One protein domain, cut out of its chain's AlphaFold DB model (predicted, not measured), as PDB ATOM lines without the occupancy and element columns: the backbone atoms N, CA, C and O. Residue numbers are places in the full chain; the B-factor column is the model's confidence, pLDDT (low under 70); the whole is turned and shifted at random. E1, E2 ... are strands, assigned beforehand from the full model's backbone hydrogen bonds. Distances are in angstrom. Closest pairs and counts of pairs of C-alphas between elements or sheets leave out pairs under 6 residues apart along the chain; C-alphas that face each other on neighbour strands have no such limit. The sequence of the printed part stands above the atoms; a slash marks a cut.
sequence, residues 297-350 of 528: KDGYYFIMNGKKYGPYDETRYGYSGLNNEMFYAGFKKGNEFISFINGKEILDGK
ATOM      1  N   LYS A 297     -44.591 -10.471 -28.873       93.69
ATOM      2  CA  LYS A 297     -45.960 -10.362 -28.343       93.69
ATOM      3  C   LYS A 297     -46.499 -11.659 -27.739       93.69
ATOM      4  O   LYS A 297     -47.369 -11.592 -26.876       93.69
ATOM      5  N   ASP A 298     -46.045 -12.807 -28.228       95.31
ATOM      6  CA  ASP A 298     -46.525 -14.133 -27.840       95.31
ATOM      7  C   ASP A 298     -45.556 -14.903 -26.932       95.31
ATOM      8  O   ASP A 298     -45.843 -16.046 -26.588       95.31
ATOM      9  N   GLY A 299     -44.449 -14.283 -26.511       95.69
ATOM     10  CA  GLY A 299     -43.529 -14.861 -25.536       95.69
ATOM     11  C   GLY A 299     -42.064 -14.510 -25.775       95.69
ATOM     12  O   GLY A 299     -41.710 -13.666 -26.604       95.69
ATOM     13  N   TYR A 300     -41.205 -15.184 -25.022       95.94
ATOM     14  CA  TYR A 300     -39.756 -15.122 -25.164       95.94
ATOM     15  C   TYR A 300     -39.283 -16.082 -26.249       95.94
ATOM     16  O   TYR A 300     -39.822 -17.179 -26.418       95.94
ATOM     17  N   TYR A 301     -38.241 -15.685 -26.964       95.06
ATOM     18  CA  TYR A 301     -37.563 -16.522 -27.934       95.06
ATOM     19  C   TYR A 301     -36.064 -16.478 -27.720       95.06
ATOM     20  O   TYR A 301     -35.502 -15.452 -27.352       95.06
ATOM     21  N   PHE A 302     -35.411 -17.582 -28.048       93.62
ATOM     22  CA  PHE A 302     -33.965 -17.701 -28.030       93.62
ATOM     23  C   PHE A 302     -33.455 -17.871 -29.455       93.62
ATOM     24  O   PHE A 302     -33.883 -18.773 -30.174       93.62
ATOM     25  N   ILE A 303     -32.574 -16.984 -29.905       91.44
ATOM     26  CA  ILE A 303     -31.930 -17.058 -31.214       91.44
ATOM     27  C   ILE A 303     -30.524 -17.598 -31.013       91.44
ATOM     28  O   ILE A 303     -29.680 -16.926 -30.436       91.44
ATOM     29  N   MET A 304     -30.253 -18.779 -31.551       87.00
ATOM     30  CA  MET A 304     -28.944 -19.422 -31.504       87.00
ATOM     31  C   MET A 304     -28.586 -19.928 -32.897       87.00
ATOM     32  O   MET A 304     -29.405 -20.571 -33.558       87.00
ATOM     33  N   ASN A 305     -27.366 -19.637 -33.361       82.19
ATOM     34  CA  ASN A 305     -26.882 -20.031 -34.692       82.19
ATOM     35  C   ASN A 305     -27.861 -19.653 -35.824       82.19
ATOM     36  O   ASN A 305     -28.092 -20.407 -36.768       82.19
ATOM     37  N   GLY A 306     -28.502 -18.486 -35.695       82.38
ATOM     38  CA  GLY A 306     -29.494 -17.980 -36.645       82.38
ATOM     39  C   GLY A 306     -30.860 -18.679 -36.611       82.38
ATOM     40  O   GLY A 306     -31.767 -18.230 -37.318       82.38
ATOM     41  N   LYS A 307     -31.039 -19.726 -35.795       86.69
ATOM     42  CA  LYS A 307     -32.319 -20.401 -35.565       86.69
ATOM     43  C   LYS A 307     -33.020 -19.802 -34.346       86.69
ATOM     44  O   LYS A 307     -32.394 -19.576 -33.318       86.69
ATOM     45  N   LYS A 308     -34.323 -19.559 -34.477       92.00
ATOM     46  CA  LYS A 308     -35.195 -19.012 -33.432       92.00
ATOM     47  C   LYS A 308     -35.972 -20.147 -32.756       92.00
ATOM     48  O   LYS A 308     -36.581 -20.960 -33.450       92.00
ATOM     49  N   TYR A 309     -35.937 -20.192 -31.430       93.12
ATOM     50  CA  TYR A 309     -36.582 -21.184 -30.568       93.12
ATOM     51  C   TYR A 309     -37.609 -20.490 -29.668       93.12
ATOM     52  O   TYR A 309     -37.346 -19.380 -29.213       93.12
ATOM     53  N   GLY A 310     -38.768 -21.111 -29.447       94.00
ATOM     54  CA  GLY A 310     -39.902 -20.523 -28.722       94.00
ATOM     55  C   GLY A 310     -41.222 -20.615 -29.511       94.00
ATOM     56  O   GLY A 310     -41.281 -21.340 -30.512       94.00
ATOM     57  N   PRO A 311     -42.286 -19.916 -29.081       96.50
ATOM     58  CA  PRO A 311     -42.317 -19.038 -27.911       96.50
ATOM     59  C   PRO A 311     -42.227 -19.815 -26.589       96.50
ATOM     60  O   PRO A 311     -42.664 -20.969 -26.494       96.50
ATOM     61  N   TYR A 312     -41.656 -19.149 -25.591       96.12
ATOM     62  CA  TYR A 312     -41.606 -19.547 -24.186       96.12
ATOM     63  C   TYR A 312     -42.359 -18.525 -23.335       96.12
ATOM     64  O   TYR A 312     -42.408 -17.342 -23.674       96.12
ATOM     65  N   ASP A 313     -42.919 -18.965 -22.215       96.00
ATOM     66  CA  ASP A 313     -43.705 -18.090 -21.344       96.00
ATOM     67  C   ASP A 313     -42.799 -17.171 -20.515       96.00
ATOM     68  O   ASP A 313     -43.118 -16.004 -20.292       96.00
ATOM     69  N   GLU A 314     -41.654 -17.695 -20.069       94.25
ATOM     70  CA  GLU A 314     -40.708 -17.010 -19.186       94.25
ATOM     71  C   GLU A 314     -39.262 -17.444 -19.496       94.25
ATOM     72  O   GLU A 314     -39.005 -18.614 -19.805       94.25
ATOM     73  N   THR A 315     -38.321 -16.509 -19.352       91.69
ATOM     74  CA  THR A 315     -36.883 -16.790 -19.195       91.69
ATOM     75  C   THR A 315     -36.544 -17.021 -17.719       91.69
ATOM     76  O   THR A 315     -37.231 -16.508 -16.829       91.69
ATOM     77  N   ARG A 316     -35.507 -17.810 -17.431       87.06
ATOM     78  CA  ARG A 316     -35.048 -18.079 -16.059       87.06
ATOM     79  C   ARG A 316     -33.616 -17.636 -15.837       87.06
ATOM     80  O   ARG A 316     -33.370 -16.657 -15.142       87.06
ATOM     81  N   TYR A 317     -32.683 -18.392 -16.396       82.38
ATOM     82  CA  TYR A 317     -31.259 -18.175 -16.220       82.38
ATOM     83  C   TYR A 317     -30.566 -18.462 -17.538       82.38
ATOM     84  O   TYR A 317     -30.970 -19.368 -18.269       82.38
ATOM     85  N   GLY A 318     -29.468 -17.768 -17.796       83.69
ATOM     86  CA  GLY A 318     -28.501 -18.281 -18.740       83.69
ATOM     87  C   GLY A 318     -27.087 -17.975 -18.293       83.69
ATOM     88  O   GLY A 318     -26.815 -16.955 -17.662       83.69
ATOM     89  N   TYR A 319     -26.212 -18.918 -18.594       82.94
ATOM     90  CA  TYR A 319     -24.809 -18.907 -18.225       82.94
ATOM     91  C   TYR A 319     -24.014 -19.204 -19.490       82.94
ATOM     92  O   TYR A 319     -24.432 -20.012 -20.317       82.94
ATOM     93  N   SER A 320     -22.869 -18.565 -19.656       82.38
ATOM     94  CA  SER A 320     -21.922 -18.899 -20.716       82.38
ATOM     95  C   SER A 320     -20.596 -19.258 -20.068       82.38
ATOM     96  O   SER A 320     -20.165 -18.588 -19.130       82.38
ATOM     97  N   GLY A 321     -20.000 -20.358 -20.516       78.50
ATOM     98  CA  GLY A 321     -18.651 -20.743 -20.133       78.50
ATOM     99  C   GLY A 321     -17.609 -19.846 -20.799       78.50
ATOM    100  O   GLY A 321     -17.926 -18.858 -21.462       78.50
ATOM    101  N   LEU A 322     -16.337 -20.201 -20.636       73.75
ATOM    102  CA  LEU A 322     -15.236 -19.467 -21.266       73.75
ATOM    103  C   LEU A 322     -15.002 -19.850 -22.737       73.75
ATOM    104  O   LEU A 322     -14.237 -19.174 -23.420       73.75
ATOM    105  N   ASN A 323     -15.664 -20.892 -23.245       72.38
ATOM    106  CA  ASN A 323     -15.589 -21.307 -24.645       72.38
ATOM    107  C   ASN A 323     -16.987 -21.312 -25.299       72.38
ATOM    108  O   ASN A 323     -18.003 -21.388 -24.610       72.38
ATOM    109  N   ASN A 324     -17.048 -21.256 -26.636       68.00
ATOM    110  CA  ASN A 324     -18.310 -21.244 -27.403       68.00
ATOM    111  C   ASN A 324     -19.157 -22.510 -27.259       68.00
ATOM    112  O   ASN A 324     -20.299 -22.544 -27.715       68.00
ATOM    113  N   GLU A 325     -18.592 -23.573 -26.703       73.12
ATOM    114  CA  GLU A 325     -19.266 -24.860 -26.635       73.12
ATOM    115  C   GLU A 325     -20.119 -24.960 -25.374       73.12
ATOM    116  O   GLU A 325     -21.174 -25.589 -25.417       73.12
ATOM    117  N   MET A 326     -19.720 -24.280 -24.294       79.31
ATOM    118  CA  MET A 326     -20.397 -24.337 -23.008       79.31
ATOM    119  C   MET A 326     -21.353 -23.170 -22.803       79.31
ATOM    120  O   MET A 326     -20.944 -22.037 -22.550       79.31
ATOM    121  N   PHE A 327     -22.652 -23.447 -22.839       85.88
ATOM    122  CA  PHE A 327     -23.650 -22.490 -22.375       85.88
ATOM    123  C   PHE A 327     -24.889 -23.192 -21.843       85.88
ATOM    124  O   PHE A 327     -25.210 -24.313 -22.241       85.88
ATOM    125  N   TYR A 328     -25.592 -22.490 -20.965       89.81
ATOM    126  CA  TYR A 328     -26.904 -22.855 -20.470       89.81
ATOM    127  C   TYR A 328     -27.901 -21.735 -20.755       89.81
ATOM    128  O   TYR A 328     -27.590 -20.571 -20.509       89.81
ATOM    129  N   ALA A 329     -29.103 -22.085 -21.202       91.06
ATOM    130  CA  ALA A 329     -30.256 -21.191 -21.180       91.06
ATOM    131  C   ALA A 329     -31.510 -21.968 -20.759       91.06
ATOM    132  O   ALA A 329     -31.832 -23.001 -21.349       91.06
ATOM    133  N   GLY A 330     -32.195 -21.489 -19.724       93.00
ATOM    134  CA  GLY A 330     -33.394 -22.101 -19.161       93.00
ATOM    135  C   GLY A 330     -34.645 -21.287 -19.473       93.00
ATOM    136  O   GLY A 330     -34.695 -20.085 -19.208       93.00
ATOM    137  N   PHE A 331     -35.672 -21.964 -19.977       94.25
ATOM    138  CA  PHE A 331     -36.963 -21.386 -20.335       94.25
ATOM    139  C   PHE A 331     -38.106 -22.186 -19.721       94.25
ATOM    140  O   PHE A 331     -37.969 -23.371 -19.410       94.25
ATOM    141  N   LYS A 332     -39.265 -21.547 -19.589       95.12
ATOM    142  CA  LYS A 332     -40.497 -22.194 -19.135       95.12
ATOM    143  C   LYS A 332     -41.536 -22.209 -20.249       95.12
ATOM    144  O   LYS A 332     -41.739 -21.199 -20.924       95.12
ATOM    145  N   LYS A 333     -42.214 -23.342 -20.425       94.31
ATOM    146  CA  LYS A 333     -43.360 -23.492 -21.330       94.31
ATOM    147  C   LYS A 333     -44.462 -24.288 -20.640       94.31
ATOM    148  O   LYS A 333     -44.321 -25.479 -20.369       94.31
ATOM    149  N   GLY A 334     -45.566 -23.628 -20.322       93.62
ATOM    150  CA  GLY A 334     -46.575 -24.132 -19.405       93.62
ATOM    151  C   GLY A 334     -45.967 -24.415 -18.031       93.62
ATOM    152  O   GLY A 334     -45.425 -23.527 -17.376       93.62
ATOM    153  N   ASN A 335     -46.051 -25.673 -17.600       91.75
ATOM    154  CA  ASN A 335     -45.451 -26.144 -16.348       91.75
ATOM    155  C   ASN A 335     -44.116 -26.873 -16.560       91.75
ATOM    156  O   ASN A 335     -43.562 -27.397 -15.598       91.75
ATOM    157  N   GLU A 336     -43.622 -26.939 -17.796       93.19
ATOM    158  CA  GLU A 336     -42.389 -27.646 -18.130       93.19
ATOM    159  C   GLU A 336     -41.215 -26.674 -18.237       93.19
ATOM    160  O   GLU A 336     -41.337 -25.565 -18.772       93.19
ATOM    161  N   PHE A 337     -40.063 -27.117 -17.736       93.31
ATOM    162  CA  PHE A 337     -38.785 -26.457 -17.950       93.31
ATOM    163  C   PHE A 337     -38.107 -27.026 -19.193       93.31
ATOM    164  O   PHE A 337     -38.037 -28.242 -19.386       93.31
ATOM    165  N   ILE A 338     -37.608 -26.121 -20.028       92.25
ATOM    166  CA  ILE A 338     -36.870 -26.416 -21.251       92.25
ATOM    167  C   ILE A 338     -35.479 -25.835 -21.074       92.25
ATOM    168  O   ILE A 338     -35.323 -24.638 -20.840       92.25
ATOM    169  N   SER A 339     -34.470 -26.688 -21.182       91.50
ATOM    170  CA  SER A 339     -33.081 -26.289 -20.986       91.50
ATOM    171  C   SER A 339     -32.292 -26.448 -22.273       91.50
ATOM    172  O   SER A 339     -32.403 -27.460 -22.955       91.50
ATOM    173  N   PHE A 340     -31.457 -25.472 -22.591       89.06
ATOM    174  CA  PHE A 340     -30.445 -25.577 -23.631       89.06
ATOM    175  C   PHE A 340     -29.100 -25.742 -22.952       89.06
ATOM    176  O   PHE A 340     -28.689 -24.838 -22.237       89.06
ATOM    177  N   ILE A 341     -28.432 -26.873 -23.164       87.25
ATOM    178  CA  ILE A 341     -27.047 -27.089 -22.730       87.25
ATOM    179  C   ILE A 341     -26.220 -27.344 -23.986       87.25
ATOM    180  O   ILE A 341     -26.508 -28.284 -24.730       87.25
ATOM    181  N   ASN A 342     -25.224 -26.498 -24.245       83.25
ATOM    182  CA  ASN A 342     -24.291 -26.631 -25.374       83.25
ATOM    183  C   ASN A 342     -25.007 -26.777 -26.729       83.25
ATOM    184  O   ASN A 342     -24.686 -27.621 -27.564       83.25
ATOM    185  N   GLY A 343     -26.075 -26.004 -26.917       80.44
ATOM    186  CA  GLY A 343     -26.873 -26.001 -28.141       80.44
ATOM    187  C   GLY A 343     -27.874 -27.146 -28.264       80.44
ATOM    188  O   GLY A 343     -28.674 -27.158 -29.206       80.44
ATOM    189  N   LYS A 344     -27.883 -28.079 -27.311       84.81
ATOM    190  CA  LYS A 344     -28.846 -29.173 -27.245       84.81
ATOM    191  C   LYS A 344     -30.025 -28.794 -26.356       84.81
ATOM    192  O   LYS A 344     -29.853 -28.487 -25.181       84.81
ATOM    193  N   GLU A 345     -31.221 -28.872 -26.926       87.38
ATOM    194  CA  GLU A 345     -32.481 -28.746 -26.194       87.38
ATOM    195  C   GLU A 345     -32.748 -30.022 -25.376       87.38
ATOM    196  O   GLU A 345     -32.644 -31.143 -25.885       87.38
ATOM    197  N   ILE A 346     -33.077 -29.844 -24.100       87.75
ATOM    198  CA  ILE A 346     -33.372 -30.884 -23.117       87.75
ATOM    199  C   ILE A 346     -34.790 -30.640 -22.598       87.75
ATOM    200  O   ILE A 346     -35.096 -29.577 -22.057       87.75
ATOM    201  N   LEU A 347     -35.646 -31.646 -22.801       88.31
ATOM    202  CA  LEU A 347     -37.087 -31.634 -22.531       88.31
ATOM    203  C   LEU A 347     -37.447 -32.699 -21.486       88.31
ATOM    204  O   LEU A 347     -38.255 -33.589 -21.743       88.31
ATOM    205  N   ASP A 348     -36.787 -32.670 -20.334       90.44
ATOM    206  CA  ASP A 348     -37.062 -33.592 -19.224       90.44
ATOM    207  C   ASP A 348     -37.858 -32.940 -18.083       90.44
ATOM    208  O   ASP A 348     -38.118 -33.583 -17.065       90.44
ATOM    209  N   GLY A 349     -38.259 -31.675 -18.259       90.69
ATOM    210  CA  GLY A 349     -39.066 -30.922 -17.306       90.69
ATOM    211  C   GLY A 349     -38.325 -30.518 -16.031       90.69
ATOM    212  O   GLY A 349     -38.960 -29.970 -15.128       90.69
ATOM    213  N   LYS A 350     -37.014 -30.771 -15.927       92.44
ATOM    214  CA  LYS A 350     -36.229 -30.449 -14.732       92.44
ATOM    215  C   LYS A 350     -35.779 -28.989 -14.751       92.44
ATOM    216  O   LYS A 350     -35.269 -28.487 -15.750       92.44
TER     217      LYS A 350
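Overview. This is residues 297 to 350 of the 528 residues of an uncharacterized protein of Ignavibacteriaceae bacterium (UniProt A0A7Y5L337). A small sandwich: the hairpin E1 and E2 makes one layer, partly face to face with a larger sheet of four strands, E3 to E6, and the two come closest near the link from E2 to E3. The printed part has 54 residues, with six named strands in the order E1 to E6 and no named helix; it is all strand. The larger sheet, in order E3, E4, E5, E6, is antiparallel and a meander, each strand the antiparallel neighbour of the one before. The whole is compact, with a radius of gyration of the C-alphas of 10.9 A and spans of 31 by 25 by 15 A.

Along the chain. E1, residues 299 to 304, begins at C-alpha 299 (-43.529, -14.861, -25.536) and is 16.4 A long. E2 is residues 307 to 312, 14.7 A. E3, residues 314 to 320, is 18.9 A, and E4, residues 327 to 333, is 19.8 A. E5, residues 336 to 341, is 16.0 A. E6, residues 344 to 346, is 6.4 A and ends at C-alpha 346 (-33.372, -30.884, -23.117).

Arrangement. In the hairpin E1 and E2, N 302 and O 309 are 2.9 A apart. The closest C-alphas of E1 and E3 are those of Tyr 300 and Glu 314, 6.3 A, and of E2 and E4 those of Tyr 312 and Lys 333, 5.2 A. E1 and E4 are near each other, with 8 pairs of C-alphas within 10 A. Within hydrogen-bond range are N 319 and O 328 across E3 and E4, at 2.9 A, N 331 and O 338 across E4 and E5, at 2.8 A, and N 346 and O 339 across E5 and E6, at 2.7 A. E2 and E6 are apart.

Size, cuts and confidence. The C-alphas of Lys 297 and Leu 322 are the two farthest apart, 32.8 A. The printed part has no cut and no long link. The mean pLDDT of the printed part is 88.5, and residue 324 is under 70.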